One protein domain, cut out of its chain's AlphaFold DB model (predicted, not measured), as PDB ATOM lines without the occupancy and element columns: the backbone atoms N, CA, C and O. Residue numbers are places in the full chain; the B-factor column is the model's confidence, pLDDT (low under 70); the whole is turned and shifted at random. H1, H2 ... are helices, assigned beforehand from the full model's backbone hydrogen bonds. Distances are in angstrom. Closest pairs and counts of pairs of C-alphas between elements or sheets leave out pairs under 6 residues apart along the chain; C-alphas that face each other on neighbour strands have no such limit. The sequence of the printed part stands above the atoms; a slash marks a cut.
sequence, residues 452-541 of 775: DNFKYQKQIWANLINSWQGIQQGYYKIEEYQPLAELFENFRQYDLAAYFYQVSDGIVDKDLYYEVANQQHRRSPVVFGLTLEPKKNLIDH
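What this domain is: This is residues 452 to 541 of the 775 residues of an uncharacterized protein of Dolichospermum compactum NIES-806 (UniProt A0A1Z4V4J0). Hairpin H3-H4 is the core, with H5 packed on the start of H4, H1 and H2 by its end. The printed 90 residues include helices H1 to H6, no named strand: all helix. It is compact, radius of gyration of the C-alphas 13.2 A, spanning 44 by 28 by 21 A.

How they stand to each other: H2, residues 468 to 472, is close but not clearly touching H4, residues 494 to 505; closest C-alphas, 471 and 503, 6.4 A. H3, residues 479 to 490, touches H4, opposite ways at a shallow tilt of 22 degrees; closest C-alphas, 485 and 497, 4.2 A. H5, residues 510 to 520, touches residues 494 to 498 of H4 alone; closest C-alphas, 516 and 495, 6.0 A. Every O i to N i+4 pair is within hydrogen-bond range in H2, H4 and H5.

Where its parts are: H1, residues 458 to 466, begins at C-alpha (8.962, 33.991, -2.958); H6, residues 538 to 541, ends at (11.490, 50.825, -37.789).

The domain as a whole: Link H5 to H6 is long; pLDDT is under 70 at 523 and 536 to 541.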
ATOM      1  N   ASP A 452       3.012  35.659   1.252       81.69
ATOM      2  CA  ASP A 452       2.748  34.399   1.960       81.69
ATOM      3  C   ASP A 452       1.709  33.527   1.221       81.69
ATOM      4  O   ASP A 452       1.589  32.338   1.510       81.69
ATOM      5  N   ASN A 453       0.982  34.095   0.248       83.94
ATOM      6  CA  ASN A 453      -0.000  33.378  -0.568       83.94
ATOM      7  C   ASN A 453       0.588  32.763  -1.846       83.94
ATOM      8  O   ASN A 453      -0.152  32.095  -2.573       83.94
ATOM      9  N   PHE A 454       1.880  32.973  -2.129       86.50
ATOM     10  CA  PHE A 454       2.511  32.372  -3.299       86.50
ATOM     11  C   PHE A 454       2.507  30.842  -3.224       86.50
ATOM     12  O   PHE A 454       2.778  30.234  -2.184       86.50
ATOM     13  N   LYS A 455       2.212  30.204  -4.357       85.69
ATOM     14  CA  LYS A 455       2.252  28.750  -4.536       85.69
ATOM     15  C   LYS A 455       3.687  28.239  -4.580       85.69
ATOM     16  O   LYS A 455       3.968  27.145  -4.055       85.69
ATOM     17  N   TYR A 456       4.581  29.044  -5.158       82.94
ATOM     18  CA  TYR A 456       6.021  28.827  -5.190       82.94
ATOM     19  C   TYR A 456       6.775  29.708  -4.191       82.94
ATOM     20  O   TYR A 456       6.244  30.631  -3.579       82.94
ATOM     21  N   GLN A 457       8.050  29.384  -3.973       79.94
ATOM     22  CA  GLN A 457       8.887  30.129  -3.040       79.94
ATOM     23  C   GLN A 457       9.057  31.571  -3.523       79.94
ATOM     24  O   GLN A 457       9.504  31.793  -4.643       79.94
ATOM     25  N   LYS A 458       8.821  32.553  -2.646       82.00
ATOM     26  CA  LYS A 458       8.962  33.991  -2.958       82.00
ATOM     27  C   LYS A 458      10.287  34.389  -3.624       82.00
ATOM     28  O   LYS A 458      10.339  35.389  -4.326       82.00
ATOM     29  N   GLN A 459      11.357  33.624  -3.389       83.75
ATOM     30  CA  GLN A 459      12.680  33.852  -3.979       83.75
ATOM     31  C   GLN A 459      12.647  33.779  -5.507       83.75
ATOM     32  O   GLN A 459      13.330  34.560  -6.157       83.75
ATOM     33  N   ILE A 460      11.800  32.910  -6.065       86.25
ATOM     34  CA  ILE A 460      11.593  32.764  -7.508       86.25
ATOM     35  C   ILE A 460      11.137  34.077  -8.134       86.25
ATOM     36  O   ILE A 460      11.548  34.389  -9.242       86.25
ATOM     37  N   TRP A 461      10.300  34.846  -7.438       91.38
ATOM     38  CA  TRP A 461       9.695  36.075  -7.952       91.38
ATOM     39  C   TRP A 461      10.403  37.343  -7.468       91.38
ATOM     40  O   TRP A 461       9.990  38.443  -7.820       91.38
ATOM     41  N   ALA A 462      11.460  37.226  -6.660       87.94
ATOM     42  CA  ALA A 462      12.072  38.369  -5.986       87.94
ATOM     43  C   ALA A 462      12.586  39.428  -6.976       87.94
ATOM     44  O   ALA A 462      12.299  40.614  -6.810       87.94
ATOM     45  N   ASN A 463      13.287  38.999  -8.029       87.38
ATOM     46  CA  ASN A 463      13.825  39.902  -9.047       87.38
ATOM     47  C   ASN A 463      12.699  40.538  -9.875       87.38
ATOM     48  O   ASN A 463      12.705  41.751 -10.087       87.38
ATOM     49  N   LEU A 464      11.683  39.752 -10.250       90.06
ATOM     50  CA  LEU A 464      10.490  40.247 -10.939       90.06
ATOM     51  C   LEU A 464       9.751  41.321 -10.122       90.06
ATOM     52  O   LEU A 464       9.418  42.376 -10.655       90.06
ATOM     53  N   ILE A 465       9.525  41.080  -8.827       89.88
ATOM     54  CA  ILE A 465       8.814  42.000  -7.926       89.88
ATOM     55  C   ILE A 465       9.612  43.291  -7.723       89.88
ATOM     56  O   ILE A 465       9.052  44.383  -7.826       89.88
ATOM     57  N   ASN A 466      10.915  43.183  -7.449       87.94
ATOM     58  CA  ASN A 466      11.771  44.341  -7.177       87.94
ATOM     59  C   ASN A 466      11.896  45.272  -8.388       87.94
ATOM     60  O   ASN A 466      11.995  46.488  -8.223       87.94
ATOM     61  N   SER A 467      11.854  44.706  -9.594       88.25
ATOM     62  CA  SER A 467      12.034  45.447 -10.839       88.25
ATOM     63  C   SER A 467      10.740  45.659 -11.625       88.25
ATOM     64  O   SER A 467      10.794  46.167 -12.745       88.25
ATOM     65  N   TRP A 468       9.577  45.331 -11.051       87.75
ATOM     66  CA  TRP A 468       8.293  45.307 -11.760       87.75
ATOM     67  C   TRP A 468       7.983  46.598 -12.522       87.75
ATOM     68  O   TRP A 468       7.675  46.563 -13.711       87.75
ATOM     69  N   GLN A 469       8.130  47.757 -11.870       84.38
ATOM     70  CA  GLN A 469       7.890  49.056 -12.510       84.38
ATOM     71  C   GLN A 469       8.862  49.332 -13.666       84.38
ATOM     72  O   GLN A 469       8.460  49.896 -14.681       84.38
ATOM     73  N   GLY A 470      10.127  48.925 -13.526       84.06
ATOM     74  CA  GLY A 470      11.139  49.083 -14.571       84.06
ATOM     75  C   GLY A 470      10.872  48.184 -15.777       84.06
ATOM     76  O   GLY A 470      11.029  48.630 -16.911       84.06
ATOM     77  N   ILE A 471      10.408  46.956 -15.539       87.69
ATOM     78  CA  ILE A 471      10.010  46.004 -16.586       87.69
ATOM     79  C   ILE A 471       8.769  46.515 -17.318       87.69
ATOM     80  O   ILE A 471       8.750  46.556 -18.544       87.69
ATOM     81  N   GLN A 472       7.758  46.983 -16.579       85.31
ATOM     82  CA  GLN A 472       6.523  47.517 -17.157       85.31
ATOM     83  C   GLN A 472       6.770  48.732 -18.066       85.31
ATOM     84  O   GLN A 472       6.040  48.936 -19.034       85.31
ATOM     85  N   GLN A 473       7.790  49.537 -17.762       80.94
ATOM     86  CA  GLN A 473       8.194  50.694 -18.566       80.94
ATOM     87  C   GLN A 473       9.212  50.350 -19.671       80.94
ATOM     88  O   GLN A 473       9.613  51.242 -20.416       80.94
ATOM     89  N   GLY A 474       9.651  49.090 -19.773       77.81
ATOM     90  CA  GLY A 474      10.627  48.629 -20.767       77.81
ATOM     91  C   GLY A 474      12.087  49.005 -20.471       77.81
ATOM     92  O   GLY A 474      12.960  48.794 -21.310       77.81
ATOM     93  N   TYR A 475      12.385  49.555 -19.288       80.44
ATOM     94  CA  TYR A 475      13.734  49.998 -18.901       80.44
ATOM     95  C   TYR A 475      14.586  48.907 -18.256       80.44
ATOM     96  O   TYR A 475      15.793  49.087 -18.095       80.44
ATOM     97  N   TYR A 476      13.970  47.801 -17.849       84.00
ATOM     98  CA  TYR A 476      14.644  46.730 -17.133       84.00
ATOM     99  C   TYR A 476      14.268  45.368 -17.703       84.00
ATOM    100  O   TYR A 476      13.129  45.153 -18.108       84.00
ATOM    101  N   LYS A 477      15.243  44.462 -17.718       88.94
ATOM    102  CA  LYS A 477      15.140  43.110 -18.264       88.94
ATOM    103  C   LYS A 477      15.763  42.132 -17.283       88.94
ATOM    104  O   LYS A 477      16.721  42.490 -16.597       88.94
ATOM    105  N   ILE A 478      15.223  40.922 -17.210       86.75
ATOM    106  CA  ILE A 478      15.710  39.878 -16.307       86.75
ATOM    107  C   ILE A 478      15.909  38.588 -17.099       86.75
ATOM    108  O   ILE A 478      15.024  37.733 -17.153       86.75
ATOM    109  N   GLU A 479      17.096  38.452 -17.689       89.00
ATOM    110  CA  GLU A 479      17.493  37.307 -18.524       89.00
ATOM    111  C   GLU A 479      17.302  35.953 -17.811       89.00
ATOM    112  O   GLU A 479      17.001  34.950 -18.452       89.00
ATOM    113  N   GLU A 480      17.376  35.923 -16.474       89.06
ATOM    114  CA  GLU A 480      17.174  34.720 -15.648       89.06
ATOM    115  C   GLU A 480      15.828  34.015 -15.895       89.06
ATOM    116  O   GLU A 480      15.731  32.811 -15.674       89.06
ATOM    117  N   TYR A 481      14.792  34.729 -16.359       92.00
ATOM    118  CA  TYR A 481      13.476  34.144 -16.640       92.00
ATOM    119  C   TYR A 481      13.321  33.583 -18.062       92.00
ATOM    120  O   TYR A 481      12.297  32.953 -18.338       92.00
ATOM    121  N   GLN A 482      14.312  33.738 -18.947       93.31
ATOM    122  CA  GLN A 482      14.263  33.194 -20.310       93.31
ATOM    123  C   GLN A 482      13.939  31.680 -20.349       93.31
ATOM    124  O   GLN A 482      13.081  31.287 -21.143       93.31
ATOM    125  N   PRO A 483      14.491  30.816 -19.464       93.12
ATOM    126  CA  PRO A 483      14.141  29.393 -19.445       93.12
ATOM    127  C   PRO A 483      12.649  29.113 -19.204       93.12
ATOM    128  O   PRO A 483      12.128  28.101 -19.671       93.12
ATOM    129  N   LEU A 484      11.932  29.991 -18.488       93.44
ATOM    130  CA  LEU A 484      10.480  29.855 -18.334       93.44
ATOM    131  C   LEU A 484       9.750  30.182 -19.636       93.44
ATOM    132  O   LEU A 484       8.779  29.501 -19.959       93.44
ATOM    133  N   ALA A 485      10.221  31.169 -20.399       93.56
ATOM    134  CA  ALA A 485       9.642  31.507 -21.694       93.56
ATOM    135  C   ALA A 485       9.700  30.308 -22.655       93.56
ATOM    136  O   ALA A 485       8.667  29.861 -23.158       93.56
ATOM    137  N   GLU A 486      10.885  29.707 -22.788       93.44
ATOM    138  CA  GLU A 486      11.129  28.512 -23.608       93.44
ATOM    139  C   GLU A 486      10.302  27.299 -23.135       93.44
ATOM    140  O   GLU A 486       9.763  26.530 -23.938       93.44
ATOM    141  N   LEU A 487      10.161  27.115 -21.817       93.31
ATOM    142  CA  LEU A 487       9.336  26.053 -21.237       93.31
ATOM    143  C   LEU A 487       7.862  26.200 -21.629       93.31
ATOM    144  O   LEU A 487       7.223  25.232 -22.050       93.31
ATOM    145  N   PHE A 488       7.303  27.400 -21.483       94.12
ATOM    146  CA  PHE A 488       5.892  27.636 -21.772       94.12
ATOM    147  C   PHE A 488       5.585  27.634 -23.262       94.12
ATOM    148  O   PHE A 488       4.493  27.208 -23.643       94.12
ATOM    149  N   GLU A 489       6.541  28.017 -24.107       92.50
ATOM    150  CA  GLU A 489       6.415  27.857 -25.552       92.50
ATOM    151  C   GLU A 489       6.299  26.371 -25.926       92.50
ATOM    152  O   GLU A 489       5.372  25.979 -26.640       92.50
ATOM    153  N   ASN A 490       7.136  25.509 -25.334       91.06
ATOM    154  CA  ASN A 490       7.033  24.055 -25.493       91.06
ATOM    155  C   ASN A 490       5.694  23.490 -24.982       91.06
ATOM    156  O   ASN A 490       5.138  22.567 -25.583       91.06
ATOM    157  N   PHE A 491       5.136  24.056 -23.906       90.94
ATOM    158  CA  PHE A 491       3.802  23.701 -23.390       90.94
ATOM    159  C   PHE A 491       2.645  24.318 -24.185       90.94
ATOM    160  O   PHE A 491       1.481  24.068 -23.858       90.94
ATOM    161  N   ARG A 492       2.944  25.118 -25.218       91.06
ATOM    162  CA  ARG A 492       1.970  25.891 -26.003       91.06
ATOM    163  C   ARG A 492       1.111  26.820 -25.137       91.06
ATOM    164  O   ARG A 492      -0.053  27.068 -25.442       91.06
ATOM    165  N   GLN A 493       1.674  27.313 -24.036       93.62
ATOM    166  CA  GLN A 493       1.077  28.335 -23.179       93.62
ATOM    167  C   GLN A 493       1.574  29.706 -23.637       93.62
ATOM    168  O   GLN A 493       2.428  30.320 -23.000       93.62
ATOM    169  N   TYR A 494       1.058  30.158 -24.779       93.25
ATOM    170  CA  TYR A 494       1.592  31.315 -25.497       93.25
ATOM    171  C   TYR A 494       1.532  32.623 -24.696       93.25
ATOM    172  O   TYR A 494       2.481  33.396 -24.761       93.25
ATOM    173  N   ASP A 495       0.493  32.834 -23.876       92.50
ATOM    174  CA  ASP A 495       0.416  33.992 -22.973       92.50
ATOM    175  C   ASP A 495       1.604  34.027 -21.994       92.50
ATOM    176  O   ASP A 495       2.286  35.042 -21.868       92.50
ATOM    177  N   LEU A 496       1.887  32.903 -21.321       95.56
ATOM    178  CA  LEU A 496       2.995  32.798 -20.366       95.56
ATOM    179  C   LEU A 496       4.354  32.884 -21.064       95.56
ATOM    180  O   LEU A 496       5.246  33.567 -20.568       95.56
ATOM    181  N   ALA A 497       4.504  32.227 -22.215       95.75
ATOM    182  CA  ALA A 497       5.727  32.294 -23.008       95.75
ATOM    183  C   ALA A 497       6.041  33.744 -23.404       95.75
ATOM    184  O   ALA A 497       7.128  34.245 -23.127       95.75
ATOM    185  N   ALA A 498       5.057  34.449 -23.970       93.12
ATOM    186  CA  ALA A 498       5.206  35.839 -24.375       93.12
ATOM    187  C   ALA A 498       5.480  36.765 -23.183       93.12
ATOM    188  O   ALA A 498       6.314  37.661 -23.281       93.12
ATOM    189  N   TYR A 499       4.820  36.529 -22.046       95.31
ATOM    190  CA  TYR A 499       5.083  37.261 -20.810       95.31
ATOM    191  C   TYR A 499       6.541  37.117 -20.361       95.31
ATOM    192  O   TYR A 499       7.200  38.119 -20.091       95.31
ATOM    193  N   PHE A 500       7.071  35.895 -20.306       95.38
ATOM    194  CA  PHE A 500       8.443  35.684 -19.850       95.38
ATOM    195  C   PHE A 500       9.491  36.148 -20.866       95.38
ATOM    196  O   PHE A 500      10.491  36.706 -20.427       95.38
ATOM    197  N   TYR A 501       9.245  36.053 -22.180       94.31
ATOM    198  CA  TYR A 501      10.100  36.701 -23.191       94.31
ATOM    199  C   TYR A 501      10.095  38.229 -23.052       94.31
ATOM    200  O   TYR A 501      11.141  38.871 -23.133       94.31
ATOM    201  N   GLN A 502       8.941  38.834 -22.753       93.25
ATOM    202  CA  GLN A 502       8.867  40.266 -22.460       93.25
ATOM    203  C   GLN A 502       9.675  40.633 -21.203       93.25
ATOM    204  O   GLN A 502      10.335  41.668 -21.184       93.25
ATOM    205  N   VAL A 503       9.648  39.800 -20.159       92.56
ATOM    206  CA  VAL A 503      10.431  40.011 -18.929       92.56
ATOM    207  C   VAL A 503      11.933  39.823 -19.167       92.56
ATOM    208  O   VAL A 503      12.730  40.612 -18.652       92.56
ATOM    209  N   SER A 504      12.334  38.792 -19.915       91.88
ATOM    210  CA  SER A 504      13.741  38.432 -20.107       91.88
ATOM    211  C   SER A 504      14.428  39.273 -21.172       91.88
ATOM    212  O   SER A 504      15.503  39.815 -20.933       91.88
ATOM    213  N   ASP A 505      13.775  39.450 -22.317       87.88
ATOM    214  CA  ASP A 505      14.387  40.015 -23.517       87.88
ATOM    215  C   ASP A 505      13.871  41.435 -23.784       87.88
ATOM    216  O   ASP A 505      14.477  42.201 -24.544       87.88
ATOM    217  N   GLY A 506      12.761  41.821 -23.144       85.06
ATOM    218  CA  GLY A 506      12.043  43.070 -23.403       85.06
ATOM    219  C   GLY A 506      11.248  43.062 -24.709       85.06
ATOM    220  O   GLY A 506      10.651  44.077 -25.048       85.06
ATOM    221  N   ILE A 507      11.278  41.955 -25.452       86.00
ATOM    222  CA  ILE A 507      10.661  41.798 -26.767       86.00
ATOM    223  C   ILE A 507      10.153  40.365 -26.933       86.00
ATOM    224  O   ILE A 507      10.699  39.433 -26.355       86.00
ATOM    225  N   VAL A 508       9.135  40.185 -27.768       87.69
ATOM    226  CA  VAL A 508       8.515  38.892 -28.079       87.69
ATOM    227  C   VAL A 508       8.659  38.613 -29.570       87.69
ATOM    228  O   VAL A 508       8.495  39.523 -30.386       87.69
ATOM    229  N   ASP A 509       8.956  37.370 -29.955       85.25
ATOM    230  CA  ASP A 509       8.958  36.992 -31.372       85.25
ATOM    231  C   ASP A 509       7.614  37.333 -32.042       85.25
ATOM    232  O   ASP A 509       6.557  37.280 -31.410       85.25
ATOM    233  N   LYS A 510       7.644  37.726 -33.319       81.19
ATOM    234  CA  LYS A 510       6.441  38.173 -34.029       81.19
ATOM    235  C   LYS A 510       5.373  37.093 -34.096       81.19
ATOM    236  O   LYS A 510       4.202  37.423 -33.923       81.19
ATOM    237  N   ASP A 511       5.755  35.846 -34.345       83.44
ATOM    238  CA  ASP A 511       4.788  34.762 -34.500       83.44
ATOM    239  C   ASP A 511       4.055  34.526 -33.178       83.44
ATOM    240  O   ASP A 511       2.823  34.519 -33.135       83.44
ATOM    241  N   LEU A 512       4.811  34.468 -32.081       87.06
ATOM    242  CA  LEU A 512       4.275  34.345 -30.729       87.06
ATOM    243  C   LEU A 512       3.430  35.567 -30.327       87.06
ATOM    244  O   LEU A 512       2.343  35.421 -29.768       87.06
ATOM    245  N   TYR A 513       3.887  36.778 -30.656       87.75
ATOM    246  CA  TYR A 513       3.148  38.016 -30.413       87.75
ATOM    247  C   TYR A 513       1.789  38.018 -31.118       87.75
ATOM    248  O   TYR A 513       0.773  38.344 -30.501       87.75
ATOM    249  N   TYR A 514       1.754  37.661 -32.407       80.75
ATOM    250  CA  TYR A 514       0.514  37.632 -33.177       80.75
ATOM    251  C   TYR A 514      -0.422  36.518 -32.715       80.75
ATOM    252  O   TYR A 514      -1.633  36.731 -32.699       80.75
ATOM    253  N   GLU A 515       0.109  35.369 -32.296       85.06
ATOM    254  CA  GLU A 515      -0.687  34.292 -31.706       85.06
ATOM    255  C   GLU A 515      -1.437  34.789 -30.457       85.06
ATOM    256  O   GLU A 515      -2.664  34.687 -30.384       85.06
ATOM    257  N   VAL A 516      -0.735  35.453 -29.534       86.50
ATOM    258  CA  VAL A 516      -1.338  36.045 -28.327       86.50
ATOM    259  C   VAL A 516      -2.304  37.190 -28.669       86.50
ATOM    260  O   VAL A 516      -3.418  37.261 -28.141       86.50
ATOM    261  N   ALA A 517      -1.928  38.082 -29.591       80.81
ATOM    262  CA  ALA A 517      -2.770  39.193 -30.043       80.81
ATOM    263  C   ALA A 517      -4.104  38.710 -30.642       80.81
ATOM    264  O   ALA A 517      -5.162  39.287 -30.361       80.81
ATOM    265  N   ASN A 518      -4.060  37.635 -31.434       78.88
ATOM    266  CA  ASN A 518      -5.234  37.010 -32.036       78.88
ATOM    267  C   ASN A 518      -6.125  36.359 -30.976       78.88
ATOM    268  O   ASN A 518      -7.336  36.577 -30.996       78.88
ATOM    269  N   GLN A 519      -5.545  35.628 -30.018       83.00
ATOM    270  CA  GLN A 519      -6.296  35.010 -28.918       83.00
ATOM    271  C   GLN A 519      -7.042  36.060 -28.080       83.00
ATOM    272  O   GLN A 519      -8.232  35.910 -27.791       83.00
ATOM    273  N   GLN A 520      -6.387  37.182 -27.772       79.44
ATOM    274  CA  GLN A 520      -6.984  38.276 -27.000       79.44
ATOM    275  C   GLN A 520      -7.846  39.242 -27.831       79.44
ATOM    276  O   GLN A 520      -8.496  40.118 -27.259       79.44
ATOM    277  N   HIS A 521      -7.863  39.112 -29.164       77.25
ATOM    278  CA  HIS A 521      -8.512  40.045 -30.096       77.25
ATOM    279  C   HIS A 521      -8.062  41.509 -29.902       77.25
ATOM    280  O   HIS A 521      -8.864  42.447 -29.983       77.25
ATOM    281  N   ARG A 522      -6.770  41.731 -29.620       70.44
ATOM    282  CA  ARG A 522      -6.192  43.055 -29.320       70.44
ATOM    283  C   ARG A 522      -4.947  43.318 -30.156       70.44
ATOM    284  O   ARG A 522      -4.092  42.460 -30.292       70.44
ATOM    285  N   ARG A 523      -4.809  44.555 -30.652       65.12
ATOM    286  CA  ARG A 523      -3.617  45.009 -31.401       65.12
ATOM    287  C   ARG A 523      -2.363  45.147 -30.538       65.12
ATOM    288  O   ARG A 523      -1.271  45.118 -31.079       65.12
ATOM    289  N   SER A 524      -2.545  45.341 -29.237       77.06
ATOM    290  CA  SER A 524      -1.478  45.418 -28.243       77.06
ATOM    291  C   SER A 524      -1.893  44.506 -27.091       77.06
ATOM    292  O   SER A 524      -2.654  44.945 -26.222       77.06
ATOM    293  N   PRO A 525      -1.539  43.212 -27.150       86.06
ATOM    294  CA  PRO A 525      -1.868  42.274 -26.091       86.06
ATOM    295  C   PRO A 525      -1.182  42.674 -24.784       86.06
ATOM    296  O   PRO A 525      -0.062  43.193 -24.776       86.06
ATOM    297  N   VAL A 526      -1.890  42.441 -23.681       87.00
ATOM    298  CA  VAL A 526      -1.406  42.707 -22.324       87.00
ATOM    299  C   VAL A 526      -1.563  41.423 -21.533       87.00
ATOM    300  O   VAL A 526      -2.661  40.873 -21.471       87.00
ATOM    301  N   VAL A 527      -0.479  40.957 -20.924       89.69
ATOM    302  CA  VAL A 527      -0.452  39.716 -20.143       89.69
ATOM    303  C   VAL A 527       0.060  40.043 -18.742       89.69
ATOM    304  O   VAL A 527       1.112  40.661 -18.609       89.69
ATOM    305  N   PHE A 528      -0.719  39.712 -17.705       89.94
ATOM    306  CA  PHE A 528      -0.437  40.040 -16.292       89.94
ATOM    307  C   PHE A 528       0.055  41.489 -16.067       89.94
ATOM    308  O   PHE A 528       0.949  41.749 -15.272       89.94
ATOM    309  N   GLY A 529      -0.512  42.454 -16.801       85.25
ATOM    310  CA  GLY A 529      -0.165  43.878 -16.694       85.25
ATOM    311  C   GLY A 529       1.060  44.352 -17.470       85.25
ATOM    312  O   GLY A 529       1.342  45.553 -17.439       85.25
ATOM    313  N   LEU A 530       1.750  43.460 -18.182       89.19
ATOM    314  CA  LEU A 530       2.813  43.815 -19.118       89.19
ATOM    315  C   LEU A 530       2.256  43.945 -20.533       89.19
ATOM    316  O   LEU A 530       1.597  43.038 -21.042       89.19
ATOM    317  N   THR A 531       2.538  45.079 -21.170       87.62
ATOM    318  CA  THR A 531       2.280  45.268 -22.600       87.62
ATOM    319  C   THR A 531       3.371  44.550 -23.380       87.62
ATOM    320  O   THR A 531       4.550  44.784 -23.124       87.62
ATOM    321  N   LEU A 532       2.987  43.685 -24.315       88.50
ATOM    322  CA  LEU A 532       3.958  42.956 -25.127       88.50
ATOM    323  C   LEU A 532       4.499  43.851 -26.249       88.50
ATOM    324  O   LEU A 532       3.732  44.529 -26.942       88.50
ATOM    325  N   GLU A 533       5.809  43.809 -26.462       85.12
ATOM    326  CA  GLU A 533       6.496  44.482 -27.559       85.12
ATOM    327  C   GLU A 533       6.986  43.449 -28.581       85.12
ATOM    328  O   GLU A 533       7.780  42.575 -28.241       85.12
ATOM    329  N   PRO A 534       6.546  43.508 -29.849       83.56
ATOM    330  CA  PRO A 534       7.038  42.582 -30.857       83.56
ATOM    331  C   PRO A 534       8.481  42.925 -31.237       83.56
ATOM    332  O   PRO A 534       8.846  44.098 -31.360       83.56
ATOM    333  N   LYS A 535       9.288  41.904 -31.525       78.56
ATOM    334  CA  LYS A 535      10.610  42.053 -32.133       78.56
ATOM    335  C   LYS A 535      10.464  42.779 -33.470       78.56
ATOM    336  O   LYS A 535       9.875  42.262 -34.420       78.56
ATOM    337  N   LYS A 536      10.967  44.013 -33.523       65.69
ATOM    338  CA  LYS A 536      10.890  44.883 -34.700       65.69
ATOM    339  C   LYS A 536      12.024  44.562 -35.666       65.69
ATOM    340  O   LYS A 536      13.186  44.477 -35.277       65.69
ATOM    341  N   ASN A 537      11.690  44.429 -36.943       55.94
ATOM    342  CA  ASN A 537      12.672  44.310 -38.018       55.94
ATOM    343  C   ASN A 537      12.991  45.721 -38.553       55.94
ATOM    344  O   ASN A 537      12.253  46.671 -38.288       55.94
ATOM    345  N   LEU A 538      14.036  45.874 -39.379       37.47
ATOM    346  CA  LEU A 538      14.356  47.150 -40.056       37.47
ATOM    347  C   LEU A 538      13.133  47.775 -40.757       37.47
ATOM    348  O   LEU A 538      12.970  48.990 -40.763       37.47
ATOM    349  N   ILE A 539      12.237  46.939 -41.285       42.41
ATOM    350  CA  ILE A 539      10.991  47.356 -41.936       42.41
ATOM    351  C   ILE A 539       9.997  47.966 -40.934       42.41
ATOM    352  O   ILE A 539       9.345  48.951 -41.263       42.41
ATOM    353  N   ASP A 540       9.904  47.446 -39.708       45.47
ATOM    354  CA  ASP A 540       9.024  48.011 -38.676       45.47
ATOM    355  C   ASP A 540       9.563  49.342 -38.153       45.47
ATOM    356  O   ASP A 540       8.774  50.232 -37.871       45.47
ATOM    357  N   HIS A 541      10.888  49.522 -38.093       40.69
ATOM    358  CA  HIS A 541      11.490  50.825 -37.789       40.69
ATOM    359  C   HIS A 541      11.199  51.858 -38.878       40.69
ATOM    360  O   HIS A 541      10.880  53.004 -38.572       40.69
TER     361      HIS A 541